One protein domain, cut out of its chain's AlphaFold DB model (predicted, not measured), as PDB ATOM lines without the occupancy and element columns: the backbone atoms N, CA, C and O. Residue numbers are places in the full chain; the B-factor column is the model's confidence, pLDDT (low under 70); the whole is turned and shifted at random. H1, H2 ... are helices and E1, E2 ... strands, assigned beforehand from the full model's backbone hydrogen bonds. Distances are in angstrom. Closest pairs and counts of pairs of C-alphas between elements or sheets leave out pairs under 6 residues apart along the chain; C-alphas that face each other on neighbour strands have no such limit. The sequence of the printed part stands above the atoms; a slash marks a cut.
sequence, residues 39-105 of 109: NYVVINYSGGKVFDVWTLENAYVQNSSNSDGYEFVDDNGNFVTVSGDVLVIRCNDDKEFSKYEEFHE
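Overview. This is residues 39 to 105 of the 109 residues of an uncharacterized protein of Clostridium perfringens (UniProt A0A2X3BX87). This is a small two-sheet sandwich: a long, twisted sheet of E2, E1 and E6 lies face to face with a smaller sheet of E3, E4 and E5, and their strands cross at 46 degrees. The one short helix, H1, sits at one end of the long sheet, and the last residues fold back beside its edge strand E2, where residues 103 to 104 pair with residues 52 to 53. The printed part has 67 residues with six named strands and then one named helix, in the order E1 E2 E3 E4 E5 E6 H1; both sheets, ordered E2 - E1 - E6 and E3 - E4 - E5, are antiparallel, and the class is mostly strand. The whole is compact, with a radius of gyration of the C-alphas of 11.4 A and spans of 31 by 25 by 21 A.

Arrangement. Start with E1, residues 39 to 46, which forms a hairpin with E2, residues 49 to 59; look there for N 42 and O 54, 3.0 A apart and within hydrogen-bond range. On the other side of E1 is E6, residues 85 to 91, antiparallel at 163 degrees, with N 43 and O 87 within hydrogen-bond range at 2.8 A. A tight link takes you from E2 to E3, residues 61 to 63, in the other sheet. There E3, E4, residues 70 to 73, and E5, residues 79 to 82, form a meander, each strand the antiparallel neighbour of the one before. Find N 71 and O 62 at 2.8 A between E3 and E4, and N 70 and O 82 at 2.8 A between E4 and E5, both within hydrogen-bond range. In the sandwich, two sheets face to face, the facing parts are 9.7 A centre to centre. The closest C-alphas of E2 and E4 are those of Ala 59 and Val 73, 7.3 A apart. H1, residues 94 to 97, only grazes the sheet E2 E1 E6; its closest C-alpha to E6 is that of Phe 97, 5.6 A from that of Cys 91. H1 is too short for an O i to N i+4 pair, and its one O i to N i+3 pair is within range.

Along the chain. Find C-alpha 39 at (39.814, 40.397, -11.864); from there E1 runs 23.6 A to residue 46. E2 returns over 25.0 A from residue 49 to C-alpha 59 at (38.507, 40.392, -5.696). After the shorter strands E3, E4 and E5, E6 covers 19.5 A from residue 85 to residue 91. H1 ends at C-alpha 97, (43.963, 38.481, -16.921).

Size, cuts and confidence. Look to Asn 66 and Lys 95 for the two C-alphas farthest apart, 33.4 A. The printed part has no cut and no long link; the link E3 to E4, six residues, is short but not tight. Mean pLDDT of the printed part is 91.9, and no printed residue is under 70.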
ATOM      1  N   ASN A  39      38.491  40.986 -11.762       94.69
ATOM      2  CA  ASN A  39      39.814  40.397 -11.864       94.69
ATOM      3  C   ASN A  39      40.836  41.536 -11.883       94.69
ATOM      4  O   ASN A  39      40.680  42.493 -12.651       94.69
ATOM      5  N   TYR A  40      41.837  41.465 -11.012       94.44
ATOM      6  CA  TYR A  40      42.848  42.505 -10.855       94.44
ATOM      7  C   TYR A  40      44.247  41.925 -10.912       94.44
ATOM      8  O   TYR A  40      44.506  40.850 -10.383       94.44
ATOM      9  N   VAL A  41      45.159  42.700 -11.481       96.19
ATOM     10  CA  VAL A  41      46.592  42.461 -11.362       96.19
ATOM     11  C   VAL A  41      47.203  43.629 -10.610       96.19
ATOM     12  O   VAL A  41      47.003  44.788 -10.989       96.19
ATOM     13  N   VAL A  42      47.918  43.329  -9.528       95.50
ATOM     14  CA  VAL A  42      48.638  44.322  -8.723       95.50
ATOM     15  C   VAL A  42      50.127  44.067  -8.886       95.50
ATOM     16  O   VAL A  42      50.607  43.002  -8.520       95.50
ATOM     17  N   ILE A  43      50.846  45.035  -9.449       95.81
ATOM     18  CA  ILE A  43      52.282  44.940  -9.718       95.81
ATOM     19  C   ILE A  43      52.999  45.936  -8.818       95.81
ATOM     20  O   ILE A  43      52.736  47.135  -8.901       95.81
ATOM     21  N   ASN A  44      53.906  45.445  -7.983       94.69
ATOM     22  CA  ASN A  44      54.770  46.262  -7.145       94.69
ATOM     23  C   ASN A  44      56.177  46.322  -7.739       94.69
ATOM     24  O   ASN A  44      56.738  45.300  -8.155       94.69
ATOM     25  N   TYR A  45      56.770  47.508  -7.722       93.81
ATOM     26  CA  TYR A  45      58.116  47.745  -8.219       93.81
ATOM     27  C   TYR A  45      59.069  48.132  -7.088       93.81
ATOM     28  O   TYR A  45      58.721  48.826  -6.136       93.81
ATOM     29  N   SER A  46      60.326  47.719  -7.230       90.62
ATOM     30  CA  SER A  46      61.431  48.157  -6.381       90.62
ATOM     31  C   SER A  46      62.652  48.441  -7.247       90.62
ATOM     32  O   SER A  46      63.073  47.611  -8.053       90.62
ATOM     33  N   GLY A  47      63.199  49.656  -7.149       90.50
ATOM     34  CA  GLY A  47      64.360  50.069  -7.947       90.50
ATOM     35  C   GLY A  47      64.155  49.957  -9.467       90.50
ATOM     36  O   GLY A  47      65.106  49.659 -10.189       90.50
ATOM     37  N   GLY A  48      62.921  50.149  -9.949       90.06
ATOM     38  CA  GLY A  48      62.561  50.041 -11.368       90.06
ATOM     39  C   GLY A  48      62.406  48.607 -11.892       90.06
ATOM     40  O   GLY A  48      62.322  48.412 -13.103       90.06
ATOM     41  N   LYS A  49      62.384  47.601 -11.011       93.00
ATOM     42  CA  LYS A  49      62.129  46.196 -11.357       93.00
ATOM     43  C   LYS A  49      60.827  45.725 -10.734       93.00
ATOM     44  O   LYS A  49      60.479  46.181  -9.651       93.00
ATOM     45  N   VAL A  50      60.148  44.794 -11.402       94.00
ATOM     46  CA  VAL A  50      59.006  44.081 -10.819       94.00
ATOM     47  C   VAL A  50      59.517  43.261  -9.638       94.00
ATOM     48  O   VAL A  50      60.380  42.404  -9.810       94.00
ATOM     49  N   PHE A  51      59.006  43.580  -8.458       92.62
ATOM     50  CA  PHE A  51      59.316  42.908  -7.199       92.62
ATOM     51  C   PHE A  51      58.222  41.896  -6.843       92.62
ATOM     52  O   PHE A  51      58.505  40.829  -6.303       92.62
ATOM     53  N   ASP A  52      56.973  42.229  -7.168       94.56
ATOM     54  CA  ASP A  52      55.806  41.452  -6.780       94.56
ATOM     55  C   ASP A  52      54.673  41.619  -7.814       94.56
ATOM     56  O   ASP A  52      54.471  42.717  -8.342       94.56
ATOM     57  N   VAL A  53      53.954  40.543  -8.115       95.75
ATOM     58  CA  VAL A  53      52.777  40.483  -8.982       95.75
ATOM     59  C   VAL A  53      51.739  39.601  -8.307       95.75
ATOM     60  O   VAL A  53      51.961  38.407  -8.153       95.75
ATOM     61  N   TRP A  54      50.581  40.176  -8.000       95.88
ATOM     62  CA  TRP A  54      49.412  39.453  -7.502       95.88
ATOM     63  C   TRP A  54      48.383  39.298  -8.616       95.88
ATOM     64  O   TRP A  54      48.033  40.294  -9.265       95.88
ATOM     65  N   THR A  55      47.857  38.088  -8.801       96.44
ATOM     66  CA  THR A  55      46.719  37.830  -9.696       96.44
ATOM     67  C   THR A  55      45.476  37.533  -8.868       96.44
ATOM     68  O   THR A  55      45.380  36.501  -8.226       96.44
ATOM     69  N   LEU A  56      44.513  38.455  -8.865       94.69
ATOM     70  CA  LEU A  56      43.367  38.415  -7.958       94.69
ATOM     71  C   LEU A  56      42.070  38.197  -8.739       94.69
ATOM     72  O   LEU A  56      41.585  39.117  -9.408       94.69
ATOM     73  N   GLU A  57      41.477  37.011  -8.639       93.81
ATOM     74  CA  GLU A  57      40.190  36.705  -9.272       93.81
ATOM     75  C   GLU A  57      39.008  37.133  -8.396       93.81
ATOM     76  O   GLU A  57      38.951  36.853  -7.200       93.81
ATOM     77  N   ASN A  58      38.009  37.788  -8.997       92.19
ATOM     78  CA  ASN A  58      36.767  38.179  -8.314       92.19
ATOM     79  C   ASN A  58      36.995  38.897  -6.958       92.19
ATOM     80  O   ASN A  58      36.251  38.707  -5.984       92.19
ATOM     81  N   ALA A  59      38.022  39.742  -6.904       91.50
ATOM     82  CA  ALA A  59      38.507  40.392  -5.696       91.50
ATOM     83  C   ALA A  59      38.022  41.842  -5.576       91.50
ATOM     84  O   ALA A  59      37.546  42.449  -6.538       91.50
ATOM     85  N   TYR A  60      38.149  42.407  -4.374       90.06
ATOM     86  CA  TYR A  60      38.055  43.849  -4.148       90.06
ATOM     87  C   TYR A  60      39.464  44.409  -3.964       90.06
ATOM     88  O   TYR A  60      40.195  43.934  -3.100       90.06
ATOM     89  N   VAL A  61      39.807  45.441  -4.736       91.06
ATOM     90  CA  VAL A  61      41.051  46.202  -4.577       91.06
ATOM     91  C   VAL A  61      40.695  47.668  -4.362       91.06
ATOM     92  O   VAL A  61      39.984  48.277  -5.167       91.06
ATOM     93  N   GLN A  62      41.176  48.244  -3.266       89.81
ATOM     94  CA  GLN A  62      40.872  49.620  -2.878       89.81
ATOM     95  C   GLN A  62      42.136  50.396  -2.519       89.81
ATOM     96  O   GLN A  62      43.140  49.788  -2.170       89.81
ATOM     97  N   ASN A  63      42.099  51.731  -2.592       88.38
ATOM     98  CA  ASN A  63      43.190  52.525  -2.031       88.38
ATOM     99  C   ASN A  63      43.246  52.298  -0.516       88.38
ATOM    100  O   ASN A  63      42.203  52.156   0.134       88.38
ATOM    101  N   SER A  64      44.449  52.300   0.043       86.81
ATOM    102  CA  SER A  64      44.621  52.277   1.486       86.81
ATOM    103  C   SER A  64      44.111  53.576   2.104       86.81
ATOM    104  O   SER A  64      44.282  54.670   1.574       86.81
ATOM    105  N   SER A  65      43.491  53.449   3.275       83.31
ATOM    106  CA  SER A  65      43.050  54.606   4.066       83.31
ATOM    107  C   SER A  65      44.199  55.332   4.779       83.31
ATOM    108  O   SER A  65      44.035  56.484   5.175       83.31
ATOM    109  N   ASN A  66      45.342  54.662   4.954       83.19
ATOM    110  CA  ASN A  66      46.446  55.124   5.800       83.19
ATOM    111  C   ASN A  66      47.777  55.268   5.046       83.19
ATOM    112  O   ASN A  66      48.782  55.623   5.658       83.19
ATOM    113  N   SER A  67      47.802  54.975   3.747       83.56
ATOM    114  CA  SER A  67      48.979  55.115   2.890       83.56
ATOM    115  C   SER A  67      48.569  55.517   1.473       83.56
ATOM    116  O   SER A  67      47.386  55.587   1.147       83.56
ATOM    117  N   ASP A  68      49.558  55.780   0.629       82.81
ATOM    118  CA  ASP A  68      49.417  55.956  -0.818       82.81
ATOM    119  C   ASP A  68      49.288  54.621  -1.581       82.81
ATOM    120  O   ASP A  68      49.310  54.602  -2.809       82.81
ATOM    121  N   GLY A  69      49.159  53.507  -0.858       90.50
ATOM    122  CA  GLY A  69      49.088  52.162  -1.409       90.50
ATOM    123  C   GLY A  69      47.673  51.641  -1.660       90.50
ATOM    124  O   GLY A  69      46.683  52.375  -1.647       90.50
ATOM    125  N   TYR A  70      47.584  50.325  -1.833       92.12
ATOM    126  CA  TYR A  70      46.353  49.577  -2.067       92.12
ATOM    127  C   TYR A  70      46.177  48.456  -1.043       92.12
ATOM    128  O   TYR A  70      47.144  47.872  -0.552       92.12
ATOM    129  N   GLU A  71      44.922  48.148  -0.740       92.94
ATOM    130  CA  GLU A  71      44.497  47.088   0.169       92.94
ATOM    131  C   GLU A  71      43.599  46.094  -0.576       92.94
ATOM    132  O   GLU A  71      42.724  46.489  -1.357       92.94
ATOM    133  N   PHE A  72      43.801  44.805  -0.308       93.00
ATOM    134  CA  PHE A  72      42.970  43.709  -0.808       93.00
ATOM    135  C   PHE A  72      43.066  42.487   0.116       93.00
ATOM    136  O   PHE A  72      43.789  42.494   1.117       93.00
ATOM    137  N   VAL A  73      42.290  41.452  -0.199       89.81
ATOM    138  CA  VAL A  73      42.334  40.149   0.470       89.81
ATOM    139  C   VAL A  73      42.832  39.125  -0.544       89.81
ATOM    140  O   VAL A  73      42.294  39.090  -1.650       89.81
ATOM    141  N   ASP A  74      43.861  38.355  -0.189       86.62
ATOM    142  CA  ASP A  74      44.399  37.293  -1.048       86.62
ATOM    143  C   ASP A  74      43.506  36.035  -1.041       86.62
ATOM    144  O   ASP A  74      42.529  35.935  -0.288       86.62
ATOM    145  N   ASP A  75      43.864  35.042  -1.854       83.50
ATOM    146  CA  ASP A  75      43.122  33.779  -1.963       83.50
ATOM    147  C   ASP A  75      43.105  32.955  -0.662       83.50
ATOM    148  O   ASP A  75      42.236  32.102  -0.466       83.50
ATOM    149  N   ASN A  76      44.027  33.230   0.265       86.56
ATOM    150  CA  ASN A  76      44.091  32.598   1.582       86.56
ATOM    151  C   ASN A  76      43.273  33.355   2.645       86.56
ATOM    152  O   ASN A  76      43.190  32.910   3.793       86.56
ATOM    153  N   GLY A  77      42.657  34.485   2.292       85.12
ATOM    154  CA  GLY A  77      41.917  35.332   3.223       85.12
ATOM    155  C   GLY A  77      42.794  36.292   4.034       85.12
ATOM    156  O   GLY A  77      42.299  36.897   4.991       85.12
ATOM    157  N   ASN A  78      44.072  36.451   3.687       89.56
ATOM    158  CA  ASN A  78      44.968  37.397   4.344       89.56
ATOM    159  C   ASN A  78      44.690  38.822   3.868       89.56
ATOM    160  O   ASN A  78      44.508  39.072   2.678       89.56
ATOM    161  N   PHE A  79      44.730  39.779   4.797       90.12
ATOM    162  CA  PHE A  79      44.747  41.194   4.438       90.12
ATOM    163  C   PHE A  79      46.131  41.579   3.941       90.12
ATOM    164  O   PHE A  79      47.105  41.511   4.694       90.12
ATOM    165  N   VAL A  80      46.188  42.038   2.699       91.62
ATOM    166  CA  VAL A  80      47.415  42.500   2.061       91.62
ATOM    167  C   VAL A  80      47.336  44.010   1.889       91.62
ATOM    168  O   VAL A  80      46.314  44.566   1.484       91.62
ATOM    169  N   THR A  81      48.423  44.693   2.236       92.38
ATOM    170  CA  THR A  81      48.625  46.113   1.946       92.38
ATOM    171  C   THR A  81      49.909  46.248   1.149       92.38
ATOM    172  O   THR A  81      50.975  45.866   1.631       92.38
ATOM    173  N   VAL A  82      49.809  46.797  -0.058       91.69
ATOM    174  CA  VAL A  82      50.953  47.050  -0.942       91.69
ATOM    175  C   VAL A  82      51.104  48.559  -1.089       91.69
ATOM    176  O   VAL A  82      50.119  49.251  -1.328       91.69
ATOM    177  N   SER A  83      52.312  49.089  -0.919       90.19
ATOM    178  CA  SER A  83      52.598  50.532  -0.976       90.19
ATOM    179  C   SER A  83      53.942  50.798  -1.648       90.19
ATOM    180  O   SER A  83      54.747  49.875  -1.779       90.19
ATOM    181  N   GLY A  84      54.186  52.047  -2.049       88.69
ATOM    182  CA  GLY A  84      55.344  52.430  -2.854       88.69
ATOM    183  C   GLY A  84      54.984  52.560  -4.333       88.69
ATOM    184  O   GLY A  84      53.969  53.162  -4.675       88.69
ATOM    185  N   ASP A  85      55.823  52.018  -5.213       93.00
ATOM    186  CA  ASP A  85      55.599  52.067  -6.660       93.00
ATOM    187  C   ASP A  85      54.691  50.905  -7.088       93.00
ATOM    188  O   ASP A  85      55.153  49.787  -7.318       93.00
ATOM    189  N   VAL A  86      53.380  51.164  -7.128       93.81
ATOM    190  CA  VAL A  86      52.344  50.151  -7.373       93.81
ATOM    191  C   VAL A  86      51.502  50.509  -8.592       93.81
ATOM    192  O   VAL A  86      50.962  51.609  -8.702       93.81
ATOM    193  N   LEU A  87      51.309  49.531  -9.475       94.00
ATOM    194  CA  LEU A  87      50.354  49.581 -10.575       94.00
ATOM    195  C   LEU A  87      49.207  48.600 -10.316       94.00
ATOM    196  O   LEU A  87      49.434  47.405 -10.148       94.00
ATOM    197  N   VAL A  88      47.969  49.095 -10.353       93.75
ATOM    198  CA  VAL A  88      46.757  48.265 -10.269       93.75
ATOM    199  C   VAL A  88      46.029  48.278 -11.606       93.75
ATOM    200  O   VAL A  88      45.633  49.333 -12.105       93.75
ATOM    201  N   ILE A  89      45.812  47.093 -12.167       94.38
ATOM    202  CA  ILE A  89      45.120  46.886 -13.437       94.38
ATOM    203  C   ILE A  89      43.840  46.110 -13.154       94.38
ATOM    204  O   ILE A  89      43.895  44.979 -12.682       94.38
ATOM    205  N   ARG A  90      42.681  46.692 -13.472       94.06
ATOM    206  CA  ARG A  90      41.427  45.935 -13.548       94.06
ATOM    207  C   ARG A  90      41.318  45.305 -14.933       94.06
ATOM    208  O   ARG A  90      41.258  46.035 -15.920       94.06
ATOM    209  N   CYS A  91      41.274  43.983 -15.005       94.25
ATOM    210  CA  CYS A  91      41.103  43.252 -16.256       94.25
ATOM    211  C   CYS A  91      39.626  43.246 -16.670       94.25
ATOM    212  O   CYS A  91      38.737  43.047 -15.836       94.25
ATOM    213  N   ASN A  92      39.360  43.469 -17.958       91.75
ATOM    214  CA  ASN A  92      37.999  43.475 -18.501       91.75
ATOM    215  C   ASN A  92      37.488  42.063 -18.815       91.75
ATOM    216  O   ASN A  92      36.278  41.837 -18.807       91.75
ATOM    217  N   ASP A  93      38.401  41.132 -19.097       92.69
ATOM    218  CA  ASP A  93      38.110  39.742 -19.434       92.69
ATOM    219  C   ASP A  93      39.261  38.792 -19.040       92.69
ATOM    220  O   ASP A  93      40.369  39.216 -18.693       92.69
ATOM    221  N   ASP A  94      38.994  37.485 -19.115       93.00
ATOM    222  CA  ASP A  94      39.949  36.428 -18.753       93.00
ATOM    223  C   ASP A  94      41.169  36.388 -19.686       93.00
ATOM    224  O   ASP A  94      42.250  35.935 -19.302       93.00
ATOM    225  N   LYS A  95      41.039  36.884 -20.921       95.69
ATOM    226  CA  LYS A  95      42.153  36.958 -21.874       95.69
ATOM    227  C   LYS A  95      43.141  38.057 -21.484       95.69
ATOM    228  O   LYS A  95      44.333  37.927 -21.749       95.69
ATOM    229  N   GLU A  96      42.676  39.160 -20.908       94.50
ATOM    230  CA  GLU A  96      43.551  40.176 -20.330       94.50
ATOM    231  C   GLU A  96      44.225  39.674 -19.059       94.50
ATOM    232  O   GLU A  96      45.429  39.872 -18.912       94.50
ATOM    233  N   PHE A  97      43.468  39.002 -18.193       95.44
ATOM    234  CA  PHE A  97      43.963  38.481 -16.921       95.44
ATOM    235  C   PHE A  97      45.031  37.392 -17.107       95.44
ATOM    236  O   PHE A  97      46.112  37.484 -16.535       95.44
ATOM    237  N   SER A  98      44.804  36.439 -18.015       95.31
ATOM    238  CA  SER A  98      45.727  35.324 -18.311       95.31
ATOM    239  C   SER A  98      47.080  35.715 -18.928       95.31
ATOM    240  O   SER A  98      47.917  34.848 -19.167       95.31
ATOM    241  N   LYS A  99      47.323  37.003 -19.213       96.69
ATOM    242  CA  LYS A  99      48.643  37.492 -19.657       96.69
ATOM    243  C   LYS A  99      49.648  37.618 -18.516       96.69
ATOM    244  O   LYS A  99      50.831  37.811 -18.791       96.69
ATOM    245  N   TYR A 100      49.172  37.590 -17.276       96.62
ATOM    246  CA  TYR A 100      49.974  37.799 -16.084       96.62
ATOM    247  C   TYR A 100      50.119  36.485 -15.324       96.62
ATOM    248  O   TYR A 100      49.208  35.661 -15.308       96.62
ATOM    249  N   GLU A 101      51.280  36.307 -14.708       95.19
ATOM    250  CA  GLU A 101      51.600  35.175 -13.846       95.19
ATOM    251  C   GLU A 101      51.957  35.739 -12.472       95.19
ATOM    252  O   GLU A 101      52.691  36.729 -12.383       95.19
ATOM    253  N   GLU A 102      51.397  35.141 -11.422       94.62
ATOM    254  CA  GLU A 102      51.702  35.508 -10.043       94.62
ATOM    255  C   GLU A 102      53.188  35.290  -9.744       94.62
ATOM    256  O   GLU A 102      53.780  34.272 -10.114       94.62
ATOM    257  N   PHE A 103      53.810  36.264  -9.088       94.00
ATOM    258  CA  PHE A 103      55.238  36.253  -8.807       94.00
ATOM    259  C   PHE A 103      55.527  37.034  -7.535       94.00
ATOM    260  O   PHE A 103      55.188  38.204  -7.444       94.00
ATOM    261  N   HIS A 104      56.263  36.433  -6.604       92.62
ATOM    262  CA  HIS A 104      56.706  37.102  -5.383       92.62
ATOM    263  C   HIS A 104      58.219  36.927  -5.239       92.62
ATOM    264  O   HIS A 104      58.703  35.799  -5.080       92.62
ATOM    265  N   GLU A 105      58.996  38.015  -5.295       88.50
ATOM    266  CA  GLU A 105      60.436  37.919  -5.057       88.50
ATOM    267  C   GLU A 105      60.694  37.495  -3.603       88.50
ATOM    268  O   GLU A 105      60.347  38.181  -2.642       88.50
TER     269      GLU A 105